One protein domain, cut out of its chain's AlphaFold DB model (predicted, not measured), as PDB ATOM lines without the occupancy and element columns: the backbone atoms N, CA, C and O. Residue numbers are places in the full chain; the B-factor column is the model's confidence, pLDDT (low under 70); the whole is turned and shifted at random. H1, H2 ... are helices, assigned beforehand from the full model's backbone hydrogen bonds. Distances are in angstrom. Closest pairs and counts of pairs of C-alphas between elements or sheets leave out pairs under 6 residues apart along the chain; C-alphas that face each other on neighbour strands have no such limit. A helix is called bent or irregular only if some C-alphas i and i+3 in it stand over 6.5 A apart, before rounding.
ATOM      1  N   LYS A   2     -50.801  18.844 -25.995       49.28
ATOM      2  CA  LYS A   2     -50.199  18.586 -27.332       49.28
ATOM      3  C   LYS A   2     -49.784  19.840 -28.136       49.28
ATOM      4  O   LYS A   2     -48.727  19.831 -28.749       49.28
ATOM      5  N   LYS A   3     -50.560  20.935 -28.091       49.44
ATOM      6  CA  LYS A   3     -50.218  22.206 -28.777       49.44
ATOM      7  C   LYS A   3     -49.020  22.946 -28.154       49.44
ATOM      8  O   LYS A   3     -48.279  23.592 -28.873       49.44
ATOM      9  N   LEU A   4     -48.812  22.816 -26.842       51.31
ATOM     10  CA  LEU A   4     -47.720  23.470 -26.103       51.31
ATOM     11  C   LEU A   4     -46.385  22.736 -26.316       51.31
ATOM     12  O   LEU A   4     -45.344  23.361 -26.468       51.31
ATOM     13  N   LEU A   5     -46.454  21.405 -26.417       52.16
ATOM     14  CA  LEU A   5     -45.331  20.531 -26.758       52.16
ATOM     15  C   LEU A   5     -44.882  20.714 -28.215       52.16
ATOM     16  O   LEU A   5     -43.689  20.746 -28.472       52.16
ATOM     17  N   ALA A   6     -45.826  20.896 -29.147       55.91
ATOM     18  CA  ALA A   6     -45.515  21.215 -30.539       55.91
ATOM     19  C   ALA A   6     -44.831  22.584 -30.670       55.91
ATOM     20  O   ALA A   6     -43.816  22.661 -31.342       55.91
ATOM     21  N   VAL A   7     -45.327  23.616 -29.968       57.81
ATOM     22  CA  VAL A   7     -44.708  24.954 -29.937       57.81
ATOM     23  C   VAL A   7     -43.303  24.909 -29.329       57.81
ATOM     24  O   VAL A   7     -42.389  25.463 -29.930       57.81
ATOM     25  N   MET A   8     -43.096  24.199 -28.209       53.50
ATOM     26  CA  MET A   8     -41.758  23.994 -27.630       53.50
ATOM     27  C   MET A   8     -40.823  23.214 -28.557       53.50
ATOM     28  O   MET A   8     -39.679  23.617 -28.707       53.50
ATOM     29  N   LEU A   9     -41.282  22.133 -29.202       52.94
ATOM     30  CA  LEU A   9     -40.451  21.394 -30.159       52.94
ATOM     31  C   LEU A   9     -40.089  22.258 -31.366       52.94
ATOM     32  O   LEU A   9     -38.938  22.239 -31.775       52.94
ATOM     33  N   SER A  10     -41.016  23.052 -31.907       53.34
ATOM     34  CA  SER A  10     -40.684  23.992 -32.979       53.34
ATOM     35  C   SER A  10     -39.741  25.099 -32.507       53.34
ATOM     36  O   SER A  10     -38.834  25.436 -33.247       53.34
ATOM     37  N   LEU A  11     -39.867  25.603 -31.273       52.12
ATOM     38  CA  LEU A  11     -38.923  26.569 -30.689       52.12
ATOM     39  C   LEU A  11     -37.533  25.967 -30.449       52.12
ATOM     40  O   LEU A  11     -36.551  26.674 -30.626       52.12
ATOM     41  N   ILE A  12     -37.430  24.684 -30.092       54.91
ATOM     42  CA  ILE A  12     -36.157  23.964 -29.898       54.91
ATOM     43  C   ILE A  12     -35.517  23.602 -31.246       54.91
ATOM     44  O   ILE A  12     -34.304  23.673 -31.389       54.91
ATOM     45  N   VAL A  13     -36.317  23.247 -32.254       54.12
ATOM     46  CA  VAL A  13     -35.835  22.946 -33.612       54.12
ATOM     47  C   VAL A  13     -35.424  24.226 -34.350       54.12
ATOM     48  O   VAL A  13     -34.396  24.223 -35.018       54.12
ATOM     49  N   LEU A  14     -36.171  25.325 -34.185       53.34
ATOM     50  CA  LEU A  14     -35.806  26.646 -34.712       53.34
ATOM     51  C   LEU A  14     -34.550  27.185 -34.013       53.34
ATOM     52  O   LEU A  14     -33.588  27.522 -34.690       53.34
ATOM     53  N   SER A  15     -34.487  27.142 -32.676       53.12
ATOM     54  CA  SER A  15     -33.287  27.591 -31.947       53.12
ATOM     55  C   SER A  15     -32.063  26.682 -32.153       53.12
ATOM     56  O   SER A  15     -30.933  27.165 -32.116       53.12
ATOM     57  N   GLY A  16     -32.262  25.385 -32.419       55.91
ATOM     58  CA  GLY A  16     -31.204  24.426 -32.761       55.91
ATOM     59  C   GLY A  16     -30.630  24.593 -34.175       55.91
ATOM     60  O   GLY A  16     -29.432  24.410 -34.372       55.91
ATOM     61  N   CYS A  17     -31.458  24.964 -35.159       59.91
ATOM     62  CA  CYS A  17     -30.985  25.304 -36.508       59.91
ATOM     63  C   CYS A  17     -30.180  26.607 -36.507       59.91
ATOM     64  O   CYS A  17     -29.098  26.645 -37.089       59.91
ATOM     65  N   ASP A  18     -30.658  27.634 -35.801       64.62
ATOM     66  CA  ASP A  18     -29.968  28.926 -35.724       64.62
ATOM     67  C   ASP A  18     -28.624  28.814 -34.989       64.62
ATOM     68  O   ASP A  18     -27.652  29.448 -35.383       64.62
ATOM     69  N   THR A  19     -28.516  27.947 -33.974       73.25
ATOM     70  CA  THR A  19     -27.248  27.726 -33.247       73.25
ATOM     71  C   THR A  19     -26.214  26.916 -34.030       73.25
ATOM     72  O   THR A  19     -25.028  27.239 -33.961       73.25
ATOM     73  N   ILE A  20     -26.622  25.892 -34.791       76.75
ATOM     74  CA  ILE A  20     -25.697  25.138 -35.659       76.75
ATOM     75  C   ILE A  20     -25.206  26.019 -36.813       76.75
ATOM     76  O   ILE A  20     -24.005  26.055 -37.080       76.75
ATOM     77  N   ASN A  21     -26.113  26.760 -37.456       83.69
ATOM     78  CA  ASN A  21     -25.755  27.669 -38.542       83.69
ATOM     79  C   ASN A  21     -24.845  28.797 -38.044       83.69
ATOM     80  O   ASN A  21     -23.829  29.056 -38.679       83.69
ATOM     81  N   LEU A  22     -25.126  29.379 -36.871       85.75
ATOM     82  CA  LEU A  22     -24.254  30.377 -36.249       85.75
ATOM     83  C   LEU A  22     -22.825  29.848 -36.059       85.75
ATOM     84  O   LEU A  22     -21.882  30.507 -36.479       85.75
ATOM     85  N   SER A  23     -22.652  28.650 -35.489       89.19
ATOM     86  CA  SER A  23     -21.316  28.063 -35.287       89.19
ATOM     87  C   SER A  23     -20.577  27.833 -36.607       89.19
ATOM     88  O   SER A  23     -19.392  28.136 -36.705       89.19
ATOM     89  N   MET A  24     -21.264  27.323 -37.635       91.00
ATOM     90  CA  MET A  24     -20.652  27.102 -38.950       91.00
ATOM     91  C   MET A  24     -20.254  28.417 -39.636       91.00
ATOM     92  O   MET A  24     -19.196  28.489 -40.268       91.00
ATOM     93  N   THR A  25     -21.080  29.459 -39.517       91.38
ATOM     94  CA  THR A  25     -20.777  30.795 -40.046       91.38
ATOM     95  C   THR A  25     -19.630  31.445 -39.266       91.38
ATOM     96  O   THR A  25     -18.771  32.074 -39.880       91.38
ATOM     97  N   GLU A  26     -19.548  31.255 -37.943       94.12
ATOM     98  CA  GLU A  26     -18.427  31.722 -37.109       94.12
ATOM     99  C   GLU A  26     -17.098  31.083 -37.530       94.12
ATOM    100  O   GLU A  26     -16.115  31.800 -37.740       94.12
ATOM    101  N   ASP A  27     -17.082  29.764 -37.733       95.00
ATOM    102  CA  ASP A  27     -15.900  29.036 -38.209       95.00
ATOM    103  C   ASP A  27     -15.485  29.505 -39.613       95.00
ATOM    104  O   ASP A  27     -14.310  29.772 -39.873       95.00
ATOM    105  N   SER A  28     -16.459  29.677 -40.514       94.69
ATOM    106  CA  SER A  28     -16.218  30.169 -41.877       94.69
ATOM    107  C   SER A  28     -15.685  31.603 -41.883       94.69
ATOM    108  O   SER A  28     -14.824  31.945 -42.693       94.69
ATOM    109  N   TYR A  29     -16.174  32.448 -40.974       95.12
ATOM    110  CA  TYR A  29     -15.721  33.829 -40.822       95.12
ATOM    111  C   TYR A  29     -14.281  33.886 -40.318       95.12
ATOM    112  O   TYR A  29     -13.459  34.613 -40.877       95.12
ATOM    113  N   GLN A  30     -13.949  33.069 -39.318       94.81
ATOM    114  CA  GLN A  30     -12.587  32.960 -38.811       94.81
ATOM    115  C   GLN A  30     -11.630  32.442 -39.893       94.81
ATOM    116  O   GLN A  30     -10.551  33.005 -40.085       94.81
ATOM    117  N   GLN A  31     -12.054  31.438 -40.664       95.12
ATOM    118  CA  GLN A  31     -11.285  30.930 -41.794       95.12
ATOM    119  C   GLN A  31     -11.065  32.006 -42.868       95.12
ATOM    120  O   GLN A  31      -9.947  32.128 -43.360       95.12
ATOM    121  N   ALA A  32     -12.082  32.816 -43.190       93.75
ATOM    122  CA  ALA A  32     -11.963  33.914 -44.153       93.75
ATOM    123  C   ALA A  32     -10.976  35.004 -43.688       93.75
ATOM    124  O   ALA A  32     -10.225  35.553 -44.499       93.75
ATOM    125  N   ILE A  33     -10.925  35.299 -42.383       93.12
ATOM    126  CA  ILE A  33      -9.916  36.205 -41.803       93.12
ATOM    127  C   ILE A  33      -8.509  35.612 -41.943       93.12
ATOM    128  O   ILE A  33      -7.563  36.320 -42.299       93.12
ATOM    129  N   GLU A  34      -8.345  34.323 -41.647       93.44
ATOM    130  CA  GLU A  34      -7.052  33.634 -41.698       93.44
ATOM    131  C   GLU A  34      -6.531  33.478 -43.133       93.44
ATOM    132  O   GLU A  34      -5.345  33.706 -43.378       93.44
ATOM    133  N   SER A  35      -7.413  33.161 -44.085       91.56
ATOM    134  CA  SER A  35      -7.097  33.025 -45.511       91.56
ATOM    135  C   SER A  35      -6.944  34.368 -46.233       91.56
ATOM    136  O   SER A  35      -6.347  34.423 -47.309       91.56
ATOM    137  N   GLY A  36      -7.445  35.460 -45.646       90.50
ATOM    138  CA  GLY A  36      -7.432  36.788 -46.255       90.50
ATOM    139  C   GLY A  36      -8.500  36.979 -47.335       90.50
ATOM    140  O   GLY A  36      -8.337  37.825 -48.213       90.50
ATOM    141  N   GLU A  37      -9.597  36.224 -47.301       92.88
ATOM    142  CA  GLU A  37     -10.706  36.319 -48.257       92.88
ATOM    143  C   GLU A  37     -11.663  37.468 -47.891       92.88
ATOM    144  O   GLU A  37     -12.779  37.266 -47.416       92.88
ATOM    145  N   LEU A  38     -11.233  38.711 -48.145       91.31
ATOM    146  CA  LEU A  38     -11.946  39.935 -47.743       91.31
ATOM    147  C   LEU A  38     -13.422  39.983 -48.181       91.31
ATOM    148  O   LEU A  38     -14.278  40.386 -47.400       91.31
ATOM    149  N   GLN A  39     -13.745  39.580 -49.414       91.25
ATOM    150  CA  GLN A  39     -15.140  39.591 -49.885       91.25
ATOM    151  C   GLN A  39     -16.017  38.610 -49.099       91.25
ATOM    152  O   GLN A  39     -17.154  38.934 -48.762       91.25
ATOM    153  N   GLN A  40     -15.471  37.439 -48.768       93.31
ATOM    154  CA  GLN A  40     -16.163  36.435 -47.970       93.31
ATOM    155  C   GLN A  40     -16.302  36.897 -46.519       93.31
ATOM    156  O   GLN A  40     -17.383  36.789 -45.951       93.31
ATOM    157  N   GLN A  41     -15.265  37.522 -45.955       93.88
ATOM    158  CA  GLN A  41     -15.333  38.160 -44.641       93.88
ATOM    159  C   GLN A  41     -16.460  39.208 -44.573       93.88
ATOM    160  O   GLN A  41     -17.264  39.186 -43.645       93.88
ATOM    161  N   ILE A  42     -16.553  40.103 -45.566       93.88
ATOM    162  CA  ILE A  42     -17.597  41.141 -45.643       93.88
ATOM    163  C   ILE A  42     -18.998  40.524 -45.729       93.88
ATOM    164  O   ILE A  42     -19.928  41.038 -45.105       93.88
ATOM    165  N   HIS A  43     -19.157  39.450 -46.506       94.44
ATOM    166  CA  HIS A  43     -20.439  38.769 -46.673       94.44
ATOM    167  C   HIS A  43     -20.894  38.072 -45.385       94.44
ATOM    168  O   HIS A  43     -22.027  38.260 -44.950       94.44
ATOM    169  N   LEU A  44     -19.987  37.341 -44.732       95.19
ATOM    170  CA  LEU A  44     -20.286  36.563 -43.528       95.19
ATOM    171  C   LEU A  44     -20.680  37.438 -42.328       95.19
ATOM    172  O   LEU A  44     -21.418  36.972 -41.467       95.19
ATOM    173  N   ILE A  45     -20.263  38.709 -42.275       94.81
ATOM    174  CA  ILE A  45     -20.713  39.650 -41.231       94.81
ATOM    175  C   ILE A  45     -22.232  39.882 -41.293       94.81
ATOM    176  O   ILE A  45     -22.866  39.952 -40.243       94.81
ATOM    177  N   ASP A  46     -22.826  39.958 -42.492       93.75
ATOM    178  CA  ASP A  46     -24.282  40.129 -42.625       93.75
ATOM    179  C   ASP A  46     -25.030  38.894 -42.114       93.75
ATOM    180  O   ASP A  46     -26.050  39.019 -41.438       93.75
ATOM    181  N   GLU A  47     -24.511  37.699 -42.408       93.25
ATOM    182  CA  GLU A  47     -25.087  36.433 -41.942       93.25
ATOM    183  C   GLU A  47     -24.970  36.286 -40.421       93.25
ATOM    184  O   GLU A  47     -25.953  35.990 -39.743       93.25
ATOM    185  N   LEU A  48     -23.790  36.563 -39.857       93.38
ATOM    186  CA  LEU A  48     -23.562  36.538 -38.409       93.38
ATOM    187  C   LEU A  48     -24.478  37.515 -37.670       93.38
ATOM    188  O   LEU A  48     -25.008  37.187 -36.607       93.38
ATOM    189  N   TYR A  49     -24.704  38.697 -38.247       93.12
ATOM    190  CA  TYR A  49     -25.631  39.672 -37.692       93.12
ATOM    191  C   TYR A  49     -27.081  39.171 -37.688       93.12
ATOM    192  O   TYR A  49     -27.782  39.382 -36.702       93.12
ATOM    193  N   GLN A  50     -27.529  38.468 -38.736       92.00
ATOM    194  CA  GLN A  50     -28.872  37.872 -38.773       92.00
ATOM    195  C   GLN A  50     -29.072  36.821 -37.674       92.00
ATOM    196  O   GLN A  50     -30.138  36.781 -37.058       92.00
ATOM    197  N   TYR A  51     -28.054  35.997 -37.411       89.00
ATOM    198  CA  TYR A  51     -28.127  34.948 -36.391       89.00
ATOM    199  C   TYR A  51     -27.959  35.477 -34.957       89.00
ATOM    200  O   TYR A  51     -28.597  34.962 -34.038       89.00
ATOM    201  N   ALA A  52     -27.114  36.491 -34.738       89.50
ATOM    202  CA  ALA A  52     -26.833  37.035 -33.408       89.50
ATOM    203  C   ALA A  52     -26.563  38.561 -33.426       89.50
ATOM    204  O   ALA A  52     -25.414  38.990 -33.257       89.50
ATOM    205  N   PRO A  53     -27.610  39.405 -33.541       89.69
ATOM    206  CA  PRO A  53     -27.460  40.855 -33.707       89.69
ATOM    207  C   PRO A  53     -26.654  41.529 -32.588       89.69
ATOM    208  O   PRO A  53     -25.750  42.319 -32.851       89.69
ATOM    209  N   GLU A  54     -26.923  41.171 -31.329       91.06
ATOM    210  CA  GLU A  54     -26.260  41.776 -30.164       91.06
ATOM    211  C   GLU A  54     -24.758  41.450 -30.090       91.06
ATOM    212  O   GLU A  54     -23.986  42.236 -29.542       91.06
ATOM    213  N   LYS A  55     -24.326  40.315 -30.658       92.25
ATOM    214  CA  LYS A  55     -22.917  39.889 -30.667       92.25
ATOM    215  C   LYS A  55     -22.127  40.547 -31.802       92.25
ATOM    216  O   LYS A  55     -20.948  40.841 -31.621       92.25
ATOM    217  N   TYR A  56     -22.767  40.792 -32.949       93.56
ATOM    218  CA  TYR A  56     -22.097  41.222 -34.182       93.56
ATOM    219  C   TYR A  56     -22.387  42.662 -34.619       93.56
ATOM    220  O   TYR A  56     -21.825  43.094 -35.623       93.56
ATOM    221  N   GLN A  57     -23.172  43.438 -33.861       93.56
ATOM    222  CA  GLN A  57     -23.446  44.851 -34.168       93.56
ATOM    223  C   GLN A  57     -22.164  45.662 -34.417       93.56
ATOM    224  O   GLN A  57     -22.066  46.349 -35.424       93.56
ATOM    225  N   LEU A  58     -21.143  45.525 -33.562       93.12
ATOM    226  CA  LEU A  58     -19.875  46.249 -33.736       93.12
ATOM    227  C   LEU A  58     -19.144  45.869 -35.032       93.12
ATOM    228  O   LEU A  58     -18.516  46.719 -35.654       93.12
ATOM    229  N   ALA A  59     -19.209  44.599 -35.437       91.44
ATOM    230  CA  ALA A  59     -18.587  44.142 -36.677       91.44
ATOM    231  C   ALA A  59     -19.336  44.676 -37.907       91.44
ATOM    232  O   ALA A  59     -18.698  45.033 -38.898       91.44
ATOM    233  N   LEU A  60     -20.668  44.763 -37.823       95.00
ATOM    234  CA  LEU A  60     -21.504  45.372 -38.854       95.00
ATOM    235  C   LEU A  60     -21.214  46.874 -38.979       95.00
ATOM    236  O   LEU A  60     -20.936  47.339 -40.080       95.00
ATOM    237  N   ASP A  61     -21.177  47.604 -37.863       94.62
ATOM    238  CA  ASP A  61     -20.869  49.039 -37.843       94.62
ATOM    239  C   ASP A  61     -19.469  49.321 -38.431       94.62
ATOM    240  O   ASP A  61     -19.285  50.240 -39.234       94.62
ATOM    241  N   GLU A  62     -18.464  48.512 -38.064       92.81
ATOM    242  CA  GLU A  62     -17.098  48.631 -38.591       92.81
ATOM    243  C   GLU A  62     -17.049  48.327 -40.095       92.81
ATOM    244  O   GLU A  62     -16.400  49.051 -40.854       92.81
ATOM    245  N   LYS A  63     -17.772  47.293 -40.546       94.88
ATOM    246  CA  LYS A  63     -17.923  46.980 -41.969       94.88
ATOM    247  C   LYS A  63     -18.544  48.155 -42.718       94.88
ATOM    248  O   LYS A  63     -17.988  48.556 -43.734       94.88
ATOM    249  N   GLU A  64     -19.671  48.692 -42.258       94.56
ATOM    250  CA  GLU A  64     -20.375  49.791 -42.932       94.56
ATOM    251  C   GLU A  64     -19.499  51.043 -43.040       94.56
ATOM    252  O   GLU A  64     -19.459  51.686 -44.091       94.56
ATOM    253  N   TYR A  65     -18.736  51.351 -41.988       93.81
ATOM    254  CA  TYR A  65     -17.769  52.445 -41.996       93.81
ATOM    255  C   TYR A  65     -16.641  52.223 -43.014       93.81
ATOM    256  O   TYR A  65     -16.275  53.144 -43.749       93.81
ATOM    257  N   LEU A  66     -16.068  51.015 -43.060       92.31
ATOM    258  CA  LEU A  66     -14.900  50.715 -43.890       92.31
ATOM    259  C   LEU A  66     -15.252  50.351 -45.334       92.31
ATOM    260  O   LEU A  66     -14.383  50.458 -46.193       92.31
ATOM    261  N   LEU A  67     -16.484  49.943 -45.643       91.69
ATOM    262  CA  LEU A  67     -16.849  49.426 -46.966       91.69
ATOM    263  C   LEU A  67     -16.453  50.363 -48.126       91.69
ATOM    264  O   LEU A  67     -15.789  49.879 -49.044       91.69
ATOM    265  N   PRO A  68     -16.712  51.688 -48.080       89.31
ATOM    266  CA  PRO A  68     -16.307  52.593 -49.161       89.31
ATOM    267  C   PRO A  68     -14.783  52.640 -49.365       89.31
ATOM    268  O   PRO A  68     -14.287  52.705 -50.491       89.31
ATOM    269  N   LEU A  69     -14.025  52.578 -48.267       88.12
ATOM    270  CA  LEU A  69     -12.563  52.536 -48.270       88.12
ATOM    271  C   LEU A  69     -12.049  51.208 -48.844       88.12
ATOM    272  O   LEU A  69     -11.129  51.202 -49.661       88.12
ATOM    273  N   LEU A  70     -12.634  50.086 -48.417       88.62
ATOM    274  CA  LEU A  70     -12.276  48.747 -48.881       88.62
ATOM    275  C   LEU A  70     -12.534  48.620 -50.386       88.62
ATOM    276  O   LEU A  70     -11.650  48.180 -51.118       88.62
ATOM    277  N   GLU A  71     -13.686  49.088 -50.868       88.56
ATOM    278  CA  GLU A  71     -14.020  49.129 -52.295       88.56
ATOM    279  C   GLU A  71     -13.040  49.996 -53.094       88.56
ATOM    280  O   GLU A  71     -12.565  49.572 -54.150       88.56
ATOM    281  N   GLN A  72     -12.662  51.174 -52.576       85.75
ATOM    282  CA  GLN A  72     -11.643  52.021 -53.201       85.75
ATOM    283  C   GLN A  72     -10.292  51.297 -53.315       85.75
ATOM    284  O   GLN A  72      -9.646  51.352 -54.366       85.75
ATOM    285  N   LEU A  73      -9.856  50.621 -52.248       83.62
ATOM    286  CA  LEU A  73      -8.584  49.895 -52.208       83.62
ATOM    287  C   LEU A  73      -8.594  48.651 -53.107       83.62
ATOM    288  O   LEU A  73      -7.575  48.350 -53.725       83.62
ATOM    289  N   ILE A  74      -9.731  47.961 -53.224       85.94
ATOM    290  CA  ILE A  74      -9.918  46.837 -54.151       85.94
ATOM    291  C   ILE A  74      -9.864  47.334 -55.601       85.94
ATOM    292  O   ILE A  74      -9.153  46.764 -56.429       85.94
ATOM    293  N   ALA A  75     -10.591  48.410 -55.917       85.81
ATOM    294  CA  ALA A  75     -10.682  48.948 -57.272       85.81
ATOM    295  C   ALA A  75      -9.362  49.575 -57.749       85.81
ATOM    296  O   ALA A  75      -9.029  49.505 -58.934       85.81
ATOM    297  N   ASN A  76      -8.601  50.199 -56.844       83.12
ATOM    298  CA  ASN A  76      -7.314  50.802 -57.168       83.12
ATOM    299  C   ASN A  76      -6.297  50.644 -56.019       83.12
ATOM    300  O   ASN A  76      -6.062  51.592 -55.261       83.12
ATOM    301  N   PRO A  77      -5.599  49.496 -55.937       77.06
ATOM    302  CA  PRO A  77      -4.715  49.142 -54.816       77.06
ATOM    303  C   PRO A  77      -3.445  50.001 -54.695       77.06
ATOM    304  O   PRO A  77      -2.597  49.755 -53.838       77.06
ATOM    305  N   ARG A  78      -3.276  51.007 -55.562       76.62
ATOM    306  CA  ARG A  78      -2.162  51.968 -55.531       76.62
ATOM    307  C   ARG A  78      -2.606  53.404 -55.264       76.62
ATOM    308  O   ARG A  78      -1.746  54.273 -55.125       76.62
ATOM    309  N   ASN A  79      -3.909  53.678 -55.217       78.81
ATOM    310  CA  ASN A  79      -4.429  55.025 -55.026       78.81
ATOM    311  C   ASN A  79      -4.836  55.268 -53.570       78.81
ATOM    312  O   ASN A  79      -5.985  55.071 -53.186       78.81
ATOM    313  N   PHE A  80      -3.882  55.766 -52.785       76.06
ATOM    314  CA  PHE A  80      -4.095  56.147 -51.384       76.06
ATOM    315  C   PHE A  80      -4.475  57.625 -51.211       76.06
ATOM    316  O   PHE A  80      -4.443  58.153 -50.101       76.06
ATOM    317  N   SER A  81      -4.787  58.326 -52.307       70.25
ATOM    318  CA  SER A  81      -5.138  59.743 -52.248       70.25
ATOM    319  C   SER A  81      -6.433  59.941 -51.457       70.25
ATOM    320  O   SER A  81      -7.431  59.275 -51.721       70.25
ATOM    321  N   GLY A  82      -6.405  60.855 -50.485       70.62
ATOM    322  CA  GLY A  82      -7.565  61.195 -49.655       70.62
ATOM    323  C   GLY A  82      -7.823  60.262 -48.468       70.62
ATOM    324  O   GLY A  82      -8.709  60.563 -47.676       70.62
ATOM    325  N   LEU A  83      -7.048  59.186 -48.303       78.69
ATOM    326  CA  LEU A  83      -7.206  58.255 -47.183       78.69
ATOM    327  C   LEU A  83      -6.421  58.736 -45.960       78.69
ATOM    328  O   LEU A  83      -5.236  59.069 -46.071       78.69
ATOM    329  N   SER A  84      -7.066  58.761 -44.791       81.81
ATOM    330  CA  SER A  84      -6.367  59.059 -43.542       81.81
ATOM    331  C   SER A  84      -5.570  57.842 -43.056       81.81
ATOM    332  O   SER A  84      -5.900  56.695 -43.356       81.81
TER     333      SER A  84
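Overview. This is residues 2 to 84 of the 359 residues of an uncharacterized protein of Thalassotalea algicola (UniProt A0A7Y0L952). Three helices fold back and forth as a zigzag: the long helix H1, then H2 folded back beside its second half, then H3 folded back again along H2, with H2 in the middle. The first part of H1, residues 2 to 17, sticks out as a free arm at one end, and H3, kinked near residue 66, leads to a tail without a named element, residues 76 to 84, at the other. The printed part has 83 residues, with three named helices in the order H1, H2, H3 and no named strand; the class is all helix. It is only just extended, close to loose, with a radius of gyration of the C-alphas of 17.9 A, and it spans 66 by 22 by 16 A, the free arm adding to its length.

Arrangement. H1, residues 2 to 35, is the longest helix, and its residues 2 to 17 stand free. With residues 18 to 33 alone it touches H2, residues 38 to 51; the closest C-alphas are those of Ala 32 and Gln 41, 5.4 A apart. H1 and H2 form a helical hairpin and run opposite ways at a shallow tilt of 19 degrees. H3, residues 53 to 75, touches H2 with residues 55 to 63 alone, where the closest C-alphas, those of Tyr 49 and Tyr 56, are 5.2 A apart. H2 and H3 are also a helical hairpin, opposite ways at a shallow tilt of 23 degrees, though the line of H3 is a rough one. Their centres are 9.8 A apart, and those of H1 and H2 are 15.5 A apart. H1 and H3 are apart. In H1 every O i to N i+4 pair is within hydrogen-bond range, against 8 of 10 in H2 and 15 of 19 in H3.

Along the chain. H1 begins at C-alpha 2, at (-50.199, 18.586, -27.332), and is 49.0 A long from first to last C-alpha. H2, from Leu 38 to Tyr 51, begins at C-alpha 38, at (-11.946, 39.935, -47.743), and is 20.4 A long. H3, from Pro 53 to Ala 75, measures 30.0 A and ends at C-alpha 75, at (-10.682, 48.948, -57.272). H3 is irregular, with C-alphas 55 and 58 standing 7.7 A apart, and has a kink of 50 degrees near residue 66.

Size, cuts and confidence. The two C-alphas farthest apart are those of Lys 2 and Ser 81, at 65.9 A. Without the free residues 2 to 17 the body spans 43 by 23 by 14 A. The printed part has no cut, and the links from H1 to H2 and from H2 to H3 are both tight. The mean pLDDT of the printed part is 82.1, and residues 2 to 18 are under 70.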